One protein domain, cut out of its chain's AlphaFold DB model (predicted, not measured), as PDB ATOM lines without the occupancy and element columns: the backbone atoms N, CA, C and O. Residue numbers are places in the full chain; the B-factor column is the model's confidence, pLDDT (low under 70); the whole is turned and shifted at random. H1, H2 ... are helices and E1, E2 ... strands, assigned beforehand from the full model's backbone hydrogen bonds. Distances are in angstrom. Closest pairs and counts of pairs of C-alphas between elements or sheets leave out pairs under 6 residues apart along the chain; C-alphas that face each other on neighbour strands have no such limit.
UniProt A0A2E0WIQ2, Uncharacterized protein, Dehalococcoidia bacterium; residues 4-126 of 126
ATOM      1  N   GLU A   4     121.634 129.476 130.944       94.69
ATOM      2  CA  GLU A   4     120.913 128.809 129.857       94.69
ATOM      3  C   GLU A   4     121.059 127.286 129.966       94.69
ATOM      4  O   GLU A   4     120.069 126.553 129.949       94.69
ATOM      5  N   LYS A   5     122.289 126.806 130.198       95.81
ATOM      6  CA  LYS A   5     122.580 125.376 130.388       95.81
ATOM      7  C   LYS A   5     121.894 124.819 131.631       95.81
ATOM      8  O   LYS A   5     121.301 123.746 131.570       95.81
ATOM      9  N   ARG A   6     121.911 125.565 132.746       96.50
ATOM     10  CA  ARG A   6     121.190 125.178 133.975       96.50
ATOM     11  C   ARG A   6     119.696 125.033 133.706       96.50
ATOM     12  O   ARG A   6     119.081 124.042 134.093       96.50
ATOM     13  N   THR A   7     119.122 125.998 132.994       96.06
ATOM     14  CA  THR A   7     117.701 125.988 132.639       96.06
ATOM     15  C   THR A   7     117.351 124.786 131.766       96.06
ATOM     16  O   THR A   7     116.321 124.157 132.006       96.06
ATOM     17  N   PHE A   8     118.202 124.420 130.805       97.38
ATOM     18  CA  PHE A   8     118.014 123.213 129.997       97.38
ATOM     19  C   PHE A   8     118.106 121.925 130.832       97.38
ATOM     20  O   PHE A   8     117.220 121.076 130.739       97.38
ATOM     21  N   ILE A   9     119.101 121.800 131.720       97.94
ATOM     22  CA  ILE A   9     119.270 120.624 132.598       97.94
ATOM     23  C   ILE A   9     118.012 120.375 133.446       97.94
ATOM     24  O   ILE A   9     117.572 119.236 133.604       97.94
ATOM     25  N   LYS A  10     117.357 121.434 133.938       97.50
ATOM     26  CA  LYS A  10     116.096 121.293 134.686       97.50
ATOM     27  C   LYS A  10     114.954 120.711 133.846       97.50
ATOM     28  O   LYS A  10     114.083 120.045 134.407       97.50
ATOM     29  N   LYS A  11     114.948 120.932 132.526       97.12
ATOM     30  CA  LYS A  11     113.930 120.378 131.614       97.12
ATOM     31  C   LYS A  11     114.084 118.869 131.417       97.12
ATOM     32  O   LYS A  11     113.083 118.205 131.179       97.12
ATOM     33  N   VAL A  12     115.292 118.324 131.582       97.75
ATOM     34  CA  VAL A  12     115.560 116.873 131.477       97.75
ATOM     35  C   VAL A  12     115.532 116.141 132.824       97.75
ATOM     36  O   VAL A  12     115.791 114.945 132.886       97.75
ATOM     37  N   ALA A  13     115.197 116.835 133.916       97.62
ATOM     38  CA  ALA A  13     115.230 116.295 135.277       97.62
ATOM     39  C   ALA A  13     114.408 115.009 135.471       97.62
ATOM     40  O   ALA A  13     114.809 114.149 136.251       97.62
ATOM     41  N   HIS A  14     113.271 114.873 134.783       96.12
ATOM     42  CA  HIS A  14     112.463 113.651 134.855       96.12
ATOM     43  C   HIS A  14     113.181 112.466 134.203       96.12
ATOM     44  O   HIS A  14     113.284 111.422 134.823       96.12
ATOM     45  N   GLY A  15     113.813 112.656 133.045       97.88
ATOM     46  CA  GLY A  15     114.601 111.591 132.426       97.88
ATOM     47  C   GLY A  15     115.860 111.220 133.216       97.88
ATOM     48  O   GLY A  15     116.269 110.066 133.187       97.88
ATOM     49  N   VAL A  16     116.459 112.153 133.971       98.19
ATOM     50  CA  VAL A  16     117.522 111.818 134.945       98.19
ATOM     51  C   VAL A  16     116.972 110.906 136.043       98.19
ATOM     52  O   VAL A  16     117.596 109.899 136.363       98.19
ATOM     53  N   CYS A  17     115.802 111.238 136.593       96.94
ATOM     54  CA  CYS A  17     115.119 110.424 137.596       96.94
ATOM     55  C   CYS A  17     114.833 109.008 137.073       96.94
ATOM     56  O   CYS A  17     115.212 108.031 137.717       96.94
ATOM     57  N   ASP A  18     114.252 108.904 135.877       97.38
ATOM     58  CA  ASP A  18     113.921 107.622 135.253       97.38
ATOM     59  C   ASP A  18     115.174 106.775 135.007       97.38
ATOM     60  O   ASP A  18     115.172 105.576 135.272       97.38
ATOM     61  N   LEU A  19     116.277 107.387 134.560       98.00
ATOM     62  CA  LEU A  19     117.545 106.678 134.368       98.00
ATOM     63  C   LEU A  19     118.149 106.182 135.675       98.00
ATOM     64  O   LEU A  19     118.658 105.064 135.714       98.00
ATOM     65  N   MET A  20     118.102 106.991 136.734       97.44
ATOM     66  CA  MET A  20     118.601 106.592 138.052       97.44
ATOM     67  C   MET A  20     117.863 105.355 138.574       97.44
ATOM     68  O   MET A  20     118.489 104.486 139.187       97.44
ATOM     69  N   GLU A  21     116.557 105.255 138.315       95.56
ATOM     70  CA  GLU A  21     115.757 104.080 138.670       95.56
ATOM     71  C   GLU A  21     116.056 102.891 137.744       95.56
ATOM     72  O   GLU A  21     116.383 101.803 138.219       95.56
ATOM     73  N   GLN A  22     116.028 103.096 136.421       96.44
ATOM     74  CA  GLN A  22     116.269 102.048 135.416       96.44
ATOM     75  C   GLN A  22     117.642 101.383 135.551       96.44
ATOM     76  O   GLN A  22     117.770 100.181 135.327       96.44
ATOM     77  N   LEU A  23     118.670 102.152 135.910       96.62
ATOM     78  CA  LEU A  23     120.034 101.653 136.107       96.62
ATOM     79  C   LEU A  23     120.252 101.055 137.508       96.62
ATOM     80  O   LEU A  23     121.344 100.579 137.806       96.62
ATOM     81  N   GLY A  24     119.239 101.076 138.382       95.88
ATOM     82  CA  GLY A  24     119.335 100.567 139.752       95.88
ATOM     83  C   GLY A  24     120.174 101.439 140.694       95.88
ATOM     84  O   GLY A  24     120.443 101.033 141.828       95.88
ATOM     85  N   CYS A  25     120.561 102.646 140.266       96.50
ATOM     86  CA  CYS A  25     121.394 103.562 141.044       96.50
ATOM     87  C   CYS A  25     120.697 104.007 142.332       96.50
ATOM     88  O   CYS A  25     121.349 104.132 143.364       96.50
ATOM     89  N   VAL A  26     119.372 104.202 142.310       96.25
ATOM     90  CA  VAL A  26     118.608 104.583 143.514       96.25
ATOM     91  C   VAL A  26     118.735 103.524 144.608       96.25
ATOM     92  O   VAL A  26     119.009 103.857 145.763       96.25
ATOM     93  N   LYS A  27     118.620 102.241 144.245       95.00
ATOM     94  CA  LYS A  27     118.766 101.122 145.186       95.00
ATOM     95  C   LYS A  27     120.195 101.020 145.714       95.00
ATOM     96  O   LYS A  27     120.376 100.920 146.925       95.00
ATOM     97  N   GLN A  28     121.196 101.094 144.833       96.50
ATOM     98  CA  GLN A  28     122.604 100.984 145.228       96.50
ATOM     99  C   GLN A  28     123.042 102.146 146.125       96.50
ATOM    100  O   GLN A  28     123.493 101.913 147.244       96.50
ATOM    101  N   ILE A  29     122.850 103.389 145.681       97.19
ATOM    102  CA  ILE A  29     123.252 104.590 146.428       97.19
ATOM    103  C   ILE A  29     122.433 104.722 147.717       97.19
ATOM    104  O   ILE A  29     122.951 105.138 148.754       97.19
ATOM    105  N   GLY A  30     121.146 104.369 147.663       95.25
ATOM    106  CA  GLY A  30     120.244 104.399 148.807       95.25
ATOM    107  C   GLY A  30     120.667 103.426 149.902       95.25
ATOM    108  O   GLY A  30     120.735 103.817 151.068       95.25
ATOM    109  N   ALA A  31     121.019 102.189 149.552       94.44
ATOM    110  CA  ALA A  31     121.483 101.195 150.517       94.44
ATOM    111  C   ALA A  31     122.903 101.502 151.016       94.44
ATOM    112  O   ALA A  31     123.113 101.663 152.220       94.44
ATOM    113  N   GLU A  32     123.860 101.649 150.097       95.88
ATOM    114  CA  GLU A  32     125.287 101.681 150.412       95.88
ATOM    115  C   GLU A  32     126.053 102.667 149.505       95.88
ATOM    116  O   GLU A  32     126.614 102.270 148.476       95.88
ATOM    117  N   PRO A  33     126.083 103.968 149.865       96.62
ATOM    118  CA  PRO A  33     126.818 104.974 149.107       96.62
ATOM    119  C   PRO A  33     128.333 104.772 149.257       96.62
ATOM    120  O   PRO A  33     128.863 104.789 150.369       96.62
ATOM    121  N   GLN A  34     129.038 104.646 148.136       96.06
ATOM    122  CA  GLN A  34     130.447 104.235 148.079       96.06
ATOM    123  C   GLN A  34     131.439 105.403 148.180       96.06
ATOM    124  O   GLN A  34     132.610 105.216 148.504       96.06
ATOM    125  N   ASN A  35     130.999 106.632 147.900       95.56
ATOM    126  CA  ASN A  35     131.860 107.817 147.876       95.56
ATOM    127  C   ASN A  35     131.122 109.072 148.376       95.56
ATOM    128  O   ASN A  35     129.915 109.054 148.617       95.56
ATOM    129  N   GLU A  36     131.848 110.182 148.542       97.06
ATOM    130  CA  GLU A  36     131.271 111.442 149.039       97.06
ATOM    131  C   GLU A  36     130.188 112.020 148.117       97.06
ATOM    132  O   GLU A  36     129.229 112.619 148.606       97.06
ATOM    133  N   MET A  37     130.285 111.802 146.800       97.56
ATOM    134  CA  MET A  37     129.249 112.236 145.860       97.56
ATOM    135  C   MET A  37     127.961 111.427 146.052       97.56
ATOM    136  O   MET A  37     126.882 112.003 146.125       97.56
ATOM    137  N   GLU A  38     128.052 110.112 146.229       98.25
ATOM    138  CA  GLU A  38     126.897 109.258 146.524       98.25
ATOM    139  C   GLU A  38     126.266 109.583 147.876       98.25
ATOM    140  O   GLU A  38     125.041 109.655 147.984       98.25
ATOM    141  N   LYS A  39     127.079 109.871 148.898       98.12
ATOM    142  CA  LYS A  39     126.580 110.356 150.195       98.12
ATOM    143  C   LYS A  39     125.833 111.681 150.038       98.12
ATOM    144  O   LYS A  39     124.767 111.858 150.632       98.12
ATOM    145  N   PHE A  40     126.362 112.596 149.225       97.62
ATOM    146  CA  PHE A  40     125.689 113.847 148.886       97.62
ATOM    147  C   PHE A  40     124.364 113.593 148.152       97.62
ATOM    148  O   PHE A  40     123.333 114.114 148.575       97.62
ATOM    149  N   ILE A  41     124.366 112.757 147.111       97.81
ATOM    150  CA  ILE A  41     123.181 112.401 146.318       97.81
ATOM    151  C   ILE A  41     122.101 111.780 147.209       97.81
ATOM    152  O   ILE A  41     120.973 112.274 147.229       97.81
ATOM    153  N   LYS A  42     122.449 110.770 148.015       97.50
ATOM    154  CA  LYS A  42     121.531 110.126 148.967       97.50
ATOM    155  C   LYS A  42     120.905 111.142 149.919       97.50
ATOM    156  O   LYS A  42     119.708 111.096 150.181       97.50
ATOM    157  N   LYS A  43     121.706 112.068 150.452       96.94
ATOM    158  CA  LYS A  43     121.240 113.045 151.445       96.94
ATOM    159  C   LYS A  43     120.393 114.162 150.834       96.94
ATOM    160  O   LYS A  43     119.437 114.603 151.463       96.94
ATOM    161  N   GLN A  44     120.773 114.652 149.656       97.06
ATOM    162  CA  GLN A  44     120.242 115.901 149.100       97.06
ATOM    163  C   GLN A  44     119.262 115.695 147.953       97.06
ATOM    164  O   GLN A  44     118.405 116.545 147.740       97.06
ATOM    165  N   LEU A  45     119.380 114.597 147.207       97.81
ATOM    166  CA  LEU A  45     118.574 114.349 146.011       97.81
ATOM    167  C   LEU A  45     117.535 113.252 146.223       97.81
ATOM    168  O   LEU A  45     116.516 113.261 145.532       97.81
ATOM    169  N   PHE A  46     117.743 112.338 147.174       97.25
ATOM    170  CA  PHE A  46     116.784 111.264 147.434       97.25
ATOM    171  C   PHE A  46     115.762 111.662 148.501       97.25
ATOM    172  O   PHE A  46     115.998 112.527 149.353       97.25
ATOM    173  N   SER A  47     114.607 111.013 148.457       95.19
ATOM    174  CA  SER A  47     113.613 110.970 149.525       95.19
ATOM    175  C   SER A  47     113.540 109.549 150.078       95.19
ATOM    176  O   SER A  47     113.697 108.593 149.325       95.19
ATOM    177  N   LEU A  48     113.345 109.424 151.392       94.06
ATOM    178  CA  LEU A  48     113.062 108.146 152.042       94.06
ATOM    179  C   LEU A  48     111.546 108.020 152.189       94.06
ATOM    180  O   LEU A  48     110.914 108.877 152.810       94.06
ATOM    181  N   ASN A  49     110.986 106.972 151.604       92.44
ATOM    182  CA  ASN A  49     109.571 106.649 151.676       92.44
ATOM    183  C   ASN A  49     109.233 105.964 153.007       92.44
ATOM    184  O   ASN A  49     110.108 105.483 153.730       92.44
ATOM    185  N   GLN A  50     107.941 105.912 153.340       92.94
ATOM    186  CA  GLN A  50     107.464 105.305 154.592       92.94
ATOM    187  C   GLN A  50     107.754 103.801 154.685       92.94
ATOM    188  O   GLN A  50     107.907 103.272 155.780       92.94
ATOM    189  N   ASP A  51     107.852 103.126 153.541       92.81
ATOM    190  CA  ASP A  51     108.203 101.708 153.419       92.81
ATOM    191  C   ASP A  51     109.720 101.445 153.509       92.81
ATOM    192  O   ASP A  51     110.166 100.307 153.369       92.81
ATOM    193  N   GLY A  52     110.523 102.488 153.743       90.06
ATOM    194  CA  GLY A  52     111.977 102.402 153.826       90.06
ATOM    195  C   GLY A  52     112.690 102.398 152.470       90.06
ATOM    196  O   GLY A  52     113.917 102.287 152.443       90.06
ATOM    197  N   THR A  53     111.969 102.539 151.353       92.62
ATOM    198  CA  THR A  53     112.578 102.651 150.020       92.62
ATOM    199  C   THR A  53     113.073 104.067 149.744       92.62
ATOM    200  O   THR A  53     112.555 105.048 150.276       92.62
ATOM    201  N   TYR A  54     114.105 104.186 148.908       95.50
ATOM    202  CA  TYR A  54     114.578 105.479 148.423       95.50
ATOM    203  C   TYR A  54     113.971 105.799 147.060       95.50
ATOM    204  O   TYR A  54     113.802 104.908 146.234       95.50
ATOM    205  N   GLU A  55     113.723 107.081 146.812       96.12
ATOM    206  CA  GLU A  55     113.312 107.612 145.512       96.12
ATOM    207  C   GLU A  55     114.199 108.805 145.137       96.12
ATOM    208  O   GLU A  55     114.475 109.670 145.974       96.12
ATOM    209  N   PHE A  56     114.628 108.891 143.875       97.00
ATOM    210  CA  PHE A  56     115.274 110.095 143.355       97.00
ATOM    211  C   PHE A  56     114.236 111.202 143.141       97.00
ATOM    212  O   PHE A  56     113.296 111.048 142.371       97.00
ATOM    213  N   SER A  57     114.408 112.372 143.754       96.94
ATOM    214  CA  SER A  57     113.454 113.468 143.577       96.94
ATOM    215  C   SER A  57     113.875 114.406 142.448       96.94
ATOM    216  O   SER A  57     114.808 115.205 142.585       96.94
ATOM    217  N   SER A  58     113.113 114.401 141.350       96.44
ATOM    218  CA  SER A  58     113.274 115.382 140.265       96.44
ATOM    219  C   SER A  58     113.161 116.835 140.761       96.44
ATOM    220  O   SER A  58     113.851 117.719 140.251       96.44
ATOM    221  N   GLY A  59     112.339 117.091 141.785       97.56
ATOM    222  CA  GLY A  59     112.210 118.398 142.434       97.56
ATOM    223  C   GLY A  59     113.486 118.817 143.168       97.56
ATOM    224  O   GLY A  59     114.012 119.899 142.905       97.56
ATOM    225  N   LYS A  60     114.036 117.939 144.021       98.00
ATOM    226  CA  LYS A  60     115.307 118.201 144.720       98.00
ATOM    227  C   LYS A  60     116.467 118.373 143.744       98.00
ATOM    228  O   LYS A  60     117.303 119.248 143.942       98.00
ATOM    229  N   PHE A  61     116.486 117.612 142.651       98.25
ATOM    230  CA  PHE A  61     117.478 117.799 141.595       98.25
ATOM    231  C   PHE A  61     117.363 119.168 140.917       98.25
ATOM    232  O   PHE A  61     118.367 119.867 140.800       98.25
ATOM    233  N   LYS A  62     116.155 119.609 140.540       98.19
ATOM    234  CA  LYS A  62     115.944 120.964 139.995       98.19
ATOM    235  C   LYS A  62     116.431 122.042 140.973       98.19
ATOM    236  O   LYS A  62     117.120 122.964 140.549       98.19
ATOM    237  N   MET A  63     116.147 121.885 142.269       97.69
ATOM    238  CA  MET A  63     116.656 122.788 143.310       97.69
ATOM    239  C   MET A  63     118.185 122.764 143.407       97.69
ATOM    240  O   MET A  63     118.808 123.817 143.495       97.69
ATOM    241  N   ALA A  64     118.811 121.586 143.347       97.44
ATOM    242  CA  ALA A  64     120.265 121.461 143.355       97.44
ATOM    243  C   ALA A  64     120.904 122.154 142.140       97.44
ATOM    244  O   ALA A  64     121.911 122.840 142.289       97.44
ATOM    245  N   VAL A  65     120.294 122.055 140.954       97.69
ATOM    246  CA  VAL A  65     120.742 122.777 139.748       97.69
ATOM    247  C   VAL A  65     120.676 124.299 139.932       97.69
ATOM    248  O   VAL A  65     121.517 125.014 139.385       97.69
ATOM    249  N   ASP A  66     119.721 124.805 140.712       96.31
ATOM    250  CA  ASP A  66     119.590 126.238 140.996       96.31
ATOM    251  C   ASP A  66     120.570 126.717 142.080       96.31
ATOM    252  O   ASP A  66     121.190 127.767 141.921       96.31
ATOM    253  N   VAL A  67     120.759 125.939 143.149       95.88
ATOM    254  CA  VAL A  67     121.490 126.378 144.353       95.88
ATOM    255  C   VAL A  67     122.977 126.027 144.327       95.88
ATOM    256  O   VAL A  67     123.786 126.773 144.876       95.88
ATOM    257  N   LEU A  68     123.374 124.913 143.702       97.19
ATOM    258  CA  LEU A  68     124.782 124.516 143.682       97.19
ATOM    259  C   LEU A  68     125.622 125.522 142.895       97.19
ATOM    260  O   LEU A  68     125.240 125.982 141.812       97.19
ATOM    261  N   ASP A  69     126.815 125.827 143.404       96.31
ATOM    262  CA  ASP A  69     127.807 126.572 142.638       96.31
ATOM    263  C   ASP A  69     128.247 125.789 141.389       96.31
ATOM    264  O   ASP A  69     127.970 124.600 141.210       96.31
ATOM    265  N   SER A  70     128.932 126.475 140.474       95.06
ATOM    266  CA  SER A  70     129.323 125.874 139.196       95.06
ATOM    267  C   SER A  70     130.252 124.667 139.340       95.06
ATOM    268  O   SER A  70     130.178 123.773 138.499       95.06
ATOM    269  N   LYS A  71     131.113 124.634 140.360       95.88
ATOM    270  CA  LYS A  71     132.069 123.543 140.570       95.88
ATOM    271  C   LYS A  71     131.332 122.298 141.055       95.88
ATOM    272  O   LYS A  71     131.459 121.244 140.443       95.88
ATOM    273  N   ASN A  72     130.516 122.442 142.094       97.06
ATOM    274  CA  ASN A  72     129.761 121.341 142.687       97.06
ATOM    275  C   ASN A  72     128.712 120.778 141.725       97.06
ATOM    276  O   ASN A  72     128.587 119.560 141.599       97.06
ATOM    277  N   LEU A  73     128.017 121.647 140.981       98.00
ATOM    278  CA  LEU A  73     127.090 121.202 139.942       98.00
ATOM    279  C   LEU A  73     127.814 120.428 138.833       98.00
ATOM    280  O   LEU A  73     127.329 119.391 138.401       98.00
ATOM    281  N   THR A  74     128.987 120.892 138.396       97.56
ATOM    282  CA  THR A  74     129.785 120.179 137.385       97.56
ATOM    283  C   THR A  74     130.175 118.792 137.884       97.56
ATOM    284  O   THR A  74     129.921 117.816 137.190       97.56
ATOM    285  N   SER A  75     130.703 118.674 139.106       97.88
ATOM    286  CA  SER A  75     131.069 117.375 139.683       97.88
ATOM    287  C   SER A  75     129.889 116.400 139.761       97.88
ATOM    288  O   SER A  75     130.053 115.227 139.444       97.88
ATOM    289  N   LEU A  76     128.698 116.879 140.142       98.38
ATOM    290  CA  LEU A  76     127.480 116.061 140.175       98.38
ATOM    291  C   LEU A  76     127.108 115.534 138.780       98.38
ATOM    292  O   LEU A  76     126.798 114.358 138.620       98.38
ATOM    293  N   LEU A  77     127.154 116.397 137.766       98.38
ATOM    294  CA  LEU A  77     126.787 116.028 136.399       98.38
ATOM    295  C   LEU A  77     127.806 115.079 135.751       98.38
ATOM    296  O   LEU A  77     127.415 114.166 135.031       98.38
ATOM    297  N   LEU A  78     129.098 115.244 136.048       98.38
ATOM    298  CA  LEU A  78     130.134 114.306 135.605       98.38
ATOM    299  C   LEU A  78     130.004 112.944 136.289       98.38
ATOM    300  O   LEU A  78     130.261 111.917 135.666       98.38
ATOM    301  N   TYR A  79     129.578 112.922 137.554       98.44
ATOM    302  CA  TYR A  79     129.257 111.667 138.224       98.44
ATOM    303  C   TYR A  79     128.102 110.944 137.518       98.44
ATOM    304  O   TYR A  79     128.204 109.744 137.282       98.44
ATOM    305  N   PHE A  80     127.050 111.660 137.104       98.44
ATOM    306  CA  PHE A  80     125.966 111.072 136.310       98.44
ATOM    307  C   PHE A  80     126.453 110.462 134.998       98.44
ATOM    308  O   PHE A  80     126.102 109.320 134.706       98.44
ATOM    309  N   ASP A  81     127.322 111.155 134.262       98.38
ATOM    310  CA  ASP A  81     127.933 110.579 133.061       98.38
ATOM    311  C   ASP A  81     128.697 109.281 133.379       98.38
ATOM    312  O   ASP A  81     128.556 108.293 132.656       98.38
ATOM    313  N   HIS A  82     129.458 109.252 134.481       97.75
ATOM    314  CA  HIS A  82     130.236 108.082 134.899       97.75
ATOM    315  C   HIS A  82     129.368 106.850 135.195       97.75
ATOM    316  O   HIS A  82     129.746 105.737 134.834       97.75
ATOM    317  N   ILE A  83     128.194 107.042 135.801       96.75
ATOM    318  CA  ILE A  83     127.249 105.951 136.096       96.75
ATOM    319  C   ILE A  83     126.273 105.667 134.941       96.75
ATOM    320  O   ILE A  83     125.305 104.928 135.107       96.75
ATOM    321  N   GLY A  84     126.506 106.247 133.759       96.94
ATOM    322  CA  GLY A  84     125.715 105.998 132.552       96.94
ATOM    323  C   GLY A  84     124.435 106.831 132.429       96.94
ATOM    324  O   GLY A  84     123.674 106.647 131.473       96.94
ATOM    325  N   VAL A  85     124.193 107.774 133.336       98.25
ATOM    326  CA  VAL A  85     123.108 108.758 133.247       98.25
ATOM    327  C   VAL A  85     123.580 109.921 132.372       98.25
ATOM    328  O   VAL A  85     124.031 110.953 132.853       98.25
ATOM    329  N   THR A  86     123.511 109.741 131.056       98.25
ATOM    330  CA  THR A  86     123.972 110.743 130.079       98.25
ATOM    331  C   THR A  86     122.860 111.717 129.686       98.25
ATOM    332  O   THR A  86     121.691 111.328 129.614       98.25
ATOM    333  N   LEU A  87     123.225 112.944 129.305       98.31
ATOM    334  CA  LEU A  87     122.279 113.987 128.898       98.31
ATOM    335  C   LEU A  87     121.339 113.583 127.746       98.31
ATOM    336  O   LEU A  87     120.141 113.832 127.839       98.31
ATOM    337  N   SER A  88     121.844 112.961 126.680       98.00
ATOM    338  CA  SER A  88     121.031 112.549 125.518       98.00
ATOM    339  C   SER A  88     119.949 111.526 125.889       98.00
ATOM    340  O   SER A  88     118.781 111.677 125.517       98.00
ATOM    341  N   ARG A  89     120.307 110.520 126.698       98.25
ATOM    342  CA  ARG A  89     119.363 109.539 127.260       98.25
ATOM    343  C   ARG A  89     118.330 110.212 128.164       98.25
ATOM    344  O   ARG A  89     117.141 109.941 128.029       98.25
ATOM    345  N   ALA A  90     118.771 111.118 129.040       98.25
ATOM    346  CA  ALA A  90     117.875 111.854 129.931       98.25
ATOM    347  C   ALA A  90     116.910 112.747 129.138       98.25
ATOM    348  O   ALA A  90     115.728 112.813 129.451       98.25
ATOM    349  N   TYR A  91     117.385 113.400 128.078       98.12
ATOM    350  CA  TYR A  91     116.547 114.176 127.169       98.12
ATOM    351  C   TYR A  91     115.503 113.298 126.468       98.12
ATOM    352  O   TYR A  91     114.326 113.651 126.449       98.12
ATOM    353  N   THR A  92     115.920 112.139 125.956       97.12
ATOM    354  CA  THR A  92     115.034 111.188 125.269       97.12
ATOM    355  C   THR A  92     113.917 110.702 126.191       97.12
ATOM    356  O   THR A  92     112.751 110.743 125.809       97.12
ATOM    357  N   LEU A  93     114.254 110.304 127.421       97.00
ATOM    358  CA  LEU A  93     113.276 109.812 128.395       97.00
ATOM    359  C   LEU A  93     112.369 110.920 128.932       97.00
ATOM    360  O   LEU A  93     111.166 110.722 129.056       97.00
ATOM    361  N   ALA A  94     112.920 112.110 129.188       96.38
ATOM    362  CA  ALA A  94     112.126 113.242 129.654       96.38
ATOM    363  C   ALA A  94     111.099 113.717 128.613       96.38
ATOM    364  O   ALA A  94     110.129 114.371 128.993       96.38
ATOM    365  N   SER A  95     111.351 113.454 127.322       94.56
ATOM    366  CA  SER A  95     110.552 113.903 126.175       94.56
ATOM    367  C   SER A  95     109.962 115.319 126.364       94.56
ATOM    368  O   SER A  95     108.737 115.494 126.314       94.56
ATOM    369  N   PRO A  96     110.788 116.355 126.632       92.94
ATOM    370  CA  PRO A  96     110.267 117.644 127.067       92.94
ATOM    371  C   PRO A  96     109.477 118.332 125.946       92.94
ATOM    372  O   PRO A  96     109.872 118.288 124.783       92.94
ATOM    373  N   ASN A  97     108.383 119.016 126.299       92.31
ATOM    374  CA  ASN A  97     107.513 119.685 125.328       92.31
ATOM    375  C   ASN A  97     108.285 120.747 124.503       92.31
ATOM    376  O   ASN A  97     108.679 121.773 125.072       92.31
ATOM    377  N   PRO A  98     108.423 120.584 123.168       91.69
ATOM    378  CA  PRO A  98     109.169 121.518 122.319       91.69
ATOM    379  C   PRO A  98     108.615 122.949 122.283       91.69
ATOM    380  O   PRO A  98     109.334 123.884 121.920       91.69
ATOM    381  N   LEU A  99     107.346 123.151 122.655       93.00
ATOM    382  CA  LEU A  99     106.739 124.483 122.754       93.00
ATOM    383  C   LEU A  99     107.320 125.303 123.914       93.00
ATOM    384  O   LEU A  99     107.301 126.529 123.862       93.00
ATOM    385  N   MET A 100     107.897 124.640 124.917       91.56
ATOM    386  CA  MET A 100     108.519 125.277 126.081       91.56
ATOM    387  C   MET A 100     110.006 125.602 125.857       91.56
ATOM    388  O   MET A 100     110.697 126.022 126.788       91.56
ATOM    389  N   PHE A 101     110.526 125.388 124.641       95.50
ATOM    390  CA  PHE A 101     111.926 125.638 124.306       95.50
ATOM    391  C   PHE A 101     112.181 127.061 123.811       95.50
ATOM    392  O   PHE A 101     111.645 127.507 122.787       95.50
ATOM    393  N   THR A 102     113.105 127.721 124.504       95.88
ATOM    394  CA  THR A 102     113.773 128.949 124.074       95.88
ATOM    395  C   THR A 102     114.649 128.706 122.840       95.88
ATOM    396  O   THR A 102     114.857 127.572 122.400       95.88
ATOM    397  N   LYS A 103     115.194 129.784 122.261       95.25
ATOM    398  CA  LYS A 103     116.128 129.675 121.130       95.25
ATOM    399  C   LYS A 103     117.377 128.868 121.496       95.25
ATOM    400  O   LYS A 103     117.831 128.085 120.668       95.25
ATOM    401  N   ASP A 104     117.900 129.024 122.710       95.31
ATOM    402  CA  ASP A 104     119.106 128.308 123.136       95.31
ATOM    403  C   ASP A 104     118.828 126.841 123.466       95.31
ATOM    404  O   ASP A 104     119.609 125.984 123.060       95.31
ATOM    405  N   ASP A 105     117.666 126.522 124.051       96.94
ATOM    406  CA  ASP A 105     117.238 125.123 124.191       96.94
ATOM    407  C   ASP A 105     117.206 124.420 122.828       96.94
ATOM    408  O   ASP A 105     117.713 123.313 122.688       96.94
ATOM    409  N   ARG A 106     116.660 125.074 121.793       96.56
ATOM    410  CA  ARG A 106     116.582 124.493 120.440       96.56
ATOM    411  C   ARG A 106     117.959 124.237 119.834       96.56
ATOM    412  O   ARG A 106     118.110 123.270 119.091       96.56
ATOM    413  N   LYS A 107     118.960 125.071 120.141       96.25
ATOM    414  CA  LYS A 107     120.349 124.832 119.715       96.25
ATOM    415  C   LYS A 107     120.918 123.594 120.403       96.25
ATOM    416  O   LYS A 107     121.453 122.733 119.713       96.25
ATOM    417  N   ILE A 108     120.737 123.481 121.722       96.81
ATOM    418  CA  ILE A 108     121.187 122.313 122.493       96.81
ATOM    419  C   ILE A 108     120.497 121.042 121.981       96.81
ATOM    420  O   ILE A 108     121.164 120.051 121.721       96.81
ATOM    421  N   VAL A 109     119.181 121.080 121.753       97.06
ATOM    422  CA  VAL A 109     118.421 119.947 121.196       97.06
ATOM    423  C   VAL A 109     118.935 119.547 119.822       97.06
ATOM    424  O   VAL A 109     119.102 118.361 119.558       97.06
ATOM    425  N   LYS A 110     119.225 120.513 118.944       96.94
ATOM    426  CA  LYS A 110     119.812 120.219 117.633       96.94
ATOM    427  C   LYS A 110     121.160 119.504 117.775       96.94
ATOM    428  O   LYS A 110     121.386 118.532 117.071       96.94
ATOM    429  N   MET A 111     122.013 119.955 118.693       97.62
ATOM    430  CA  MET A 111     123.305 119.320 118.980       97.62
ATOM    431  C   MET A 111     123.146 117.917 119.584       97.62
ATOM    432  O   MET A 111     123.903 117.022 119.239       97.62
ATOM    433  N   ILE A 112     122.144 117.689 120.441       97.38
ATOM    434  CA  ILE A 112     121.827 116.345 120.954       97.38
ATOM    435  C   ILE A 112     121.385 115.426 119.809       97.38
ATOM    436  O   ILE A 112     121.890 114.317 119.688       97.38
ATOM    437  N   ASN A 113     120.475 115.894 118.949       96.00
ATOM    438  CA  ASN A 113     119.954 115.112 117.821       96.00
ATOM    439  C   ASN A 113     121.025 114.798 116.766       96.00
ATOM    440  O   ASN A 113     120.916 113.797 116.068       96.00
ATOM    441  N   ASN A 114     122.033 115.661 116.643       97.00
ATOM    442  CA  ASN A 114     123.192 115.461 115.777       97.00
ATOM    443  C   ASN A 114     124.307 114.635 116.445       97.00
ATOM    444  O   ASN A 114     125.361 114.468 115.846       97.00
ATOM    445  N   GLU A 115     124.102 114.172 117.683       95.50
ATOM    446  CA  GLU A 115     125.088 113.457 118.506       95.50
ATOM    447  C   GLU A 115     126.331 114.279 118.905       95.50
ATOM    448  O   GLU A 115     127.227 113.766 119.574       95.50
ATOM    449  N   ASP A 116     126.348 115.585 118.626       96.94
ATOM    450  CA  ASP A 116     127.381 116.513 119.105       96.94
ATOM    451  C   ASP A 116     127.377 116.600 120.648       96.94
ATOM    452  O   ASP A 116     128.418 116.750 121.291       96.94
ATOM    453  N   ILE A 117     126.195 116.482 121.274       97.50
ATOM    454  CA  ILE A 117     126.018 116.472 122.735       97.50
ATOM    455  C   ILE A 117     125.357 115.164 123.188       97.50
ATOM    456  O   ILE A 117     124.137 115.033 123.243       97.50
ATOM    457  N   VAL A 118     126.186 114.199 123.582       98.00
ATOM    458  CA  VAL A 118     125.755 112.942 124.219       98.00
ATOM    459  C   VAL A 118     125.696 113.032 125.753       98.00
ATOM    460  O   VAL A 118     124.710 112.592 126.351       98.00
ATOM    461  N   THR A 119     126.729 113.585 126.394       98.44
ATOM    462  CA  THR A 119     126.941 113.583 127.857       98.44
ATOM    463  C   THR A 119     126.723 114.965 128.476       98.44
ATOM    464  O   THR A 119     126.659 115.980 127.771       98.44
ATOM    465  N   PHE A 120     126.625 115.039 129.805       98.25
ATOM    466  CA  PHE A 120     126.642 116.328 130.493       98.25
ATOM    467  C   PHE A 120     127.995 117.031 130.338       98.25
ATOM    468  O   PHE A 120     128.018 118.252 130.184       98.25
ATOM    469  N   TYR A 121     129.105 116.290 130.301       97.88
ATOM    470  CA  TYR A 121     130.431 116.831 129.997       97.88
ATOM    471  C   TYR A 121     130.469 117.588 128.663       97.88
ATOM    472  O   TYR A 121     131.006 118.700 128.620       97.88
ATOM    473  N   HIS A 122     129.864 117.043 127.599       97.44
ATOM    474  CA  HIS A 122     129.773 117.745 126.313       97.44
ATOM    475  C   HIS A 122     129.027 119.070 126.482       97.44
ATOM    476  O   HIS A 122     129.573 120.121 126.158       97.44
ATOM    477  N   LEU A 123     127.835 119.053 127.094       96.69
ATOM    478  CA  LEU A 123     127.071 120.279 127.345       96.69
ATOM    479  C   LEU A 123     127.876 121.305 128.145       96.69
ATOM    480  O   LEU A 123     127.772 122.496 127.872       96.69
ATOM    481  N   ILE A 124     128.654 120.881 129.138       95.25
ATOM    482  CA  ILE A 124     129.457 121.776 129.981       95.25
ATOM    483  C   ILE A 124     130.580 122.431 129.176       95.25
ATOM    484  O   ILE A 124     130.800 123.631 129.354       95.25
ATOM    485  N   SER A 125     131.224 121.662 128.299       92.38
ATOM    486  CA  SER A 125     132.418 122.052 127.541       92.38
ATOM    487  C   SER A 125     132.141 122.922 126.308       92.38
ATOM    488  O   SER A 125     133.053 123.619 125.868       92.38
ATOM    489  N   PHE A 126     130.918 122.893 125.765       83.31
ATOM    490  CA  PHE A 126     130.480 123.785 124.673       83.31
ATOM    491  C   PHE A 126     130.339 125.257 125.089       83.31
ATOM    492  O   PHE A 126     130.223 126.125 124.203       83.31
TER     493      PHE A 126
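This is residues 4 to 126 of the 126 residues of an uncharacterized protein of Dehalococcoidia bacterium (UniProt A0A2E0WIQ2). This is an elongated, compact body of short helices set at crossed angles, built in four stages along its longest axis. The small strand hairpin E1 and E2 sits at one end with H3 and H4, H2, H5 and H6 fill the middle, H1, H7 and H9 come next, and H8 closes the other end. The printed part has 123 residues, with nine named helices and two named strands in the order H1, H2, H3, H4, E1, E2, H5, H6, H7, H8, H9, and its class is mostly helix. The sheet has the order E1 - E2 and is antiparallel. The radius of gyration of the C-alphas is 14.1 A, and the C-alphas span 42 by 27 by 24 A.

The strands are E1, residues 46 to 48, and E2, residues 54 to 56. Before them come H1, residues 4 to 11, beginning at C-alpha 4 (120.913, 128.809, 129.857), H2, residues 13 to 22, 14.3 A long, H3, residues 25 to 31, and H4, residues 36 to 44. After them come H5, residues 58 to 67, 14.3 A, H6, residues 70 to 82, 18.3 A and the longest helix by residues, H7, residues 87 to 94, H8, residues 103 to 113, 15.4 A, and H9, residues 120 to 125, ending at C-alpha 125 (132.418, 122.052, 127.541).

E1 and E2 form a hairpin, with N 47 and O 55 within hydrogen-bond range at 2.8 A. The closest C-alphas of H3 and E2, Gly 30 and Tyr 54, are 5.8 A apart, and those of H2 and E2, Cys 17 and Phe 56, also 5.8 A. H3 touches H4 about perpendicular, at 88 degrees, closest at the C-alphas of Gly 30 and Lys 42, 5.9 A. The helix packing is mostly crossed, with few touching pairs at a shallow tilt. H2 touches H7 about perpendicular, at 87 degrees, with the C-alphas of Gly 15 and Ala 94 closest at 4.1 A. H2 also touches H5 at a steep tilt of 53 degrees, closest at the C-alphas of Ala 13 and Ser 58, 5.4 A. H5 touches H1 at a shallow tilt of 16 degrees, opposite ways, closest at the C-alphas of Lys 10 and Lys 62, 5.3 A. H6 touches H9 at a steep tilt of 47 degrees, closest at the C-alphas of Leu 77 and Phe 120, 5.9 A. H1 and H8 only just touch, with 3 pairs of C-alphas within 8 A. H2 and H6 are apart, for instance. Every O i to N i+4 pair is within hydrogen-bond range in H2 to H9, and 3 of 4 in H1.

The C-alphas farthest apart, those of Asp 51 and Lys 103, are 43.4 A apart. The printed part has no cut and no long link; H7 to H8 and H8 to H9 are short, the others tight. The mean pLDDT of the printed part is 96.4, and no printed residue is under 70.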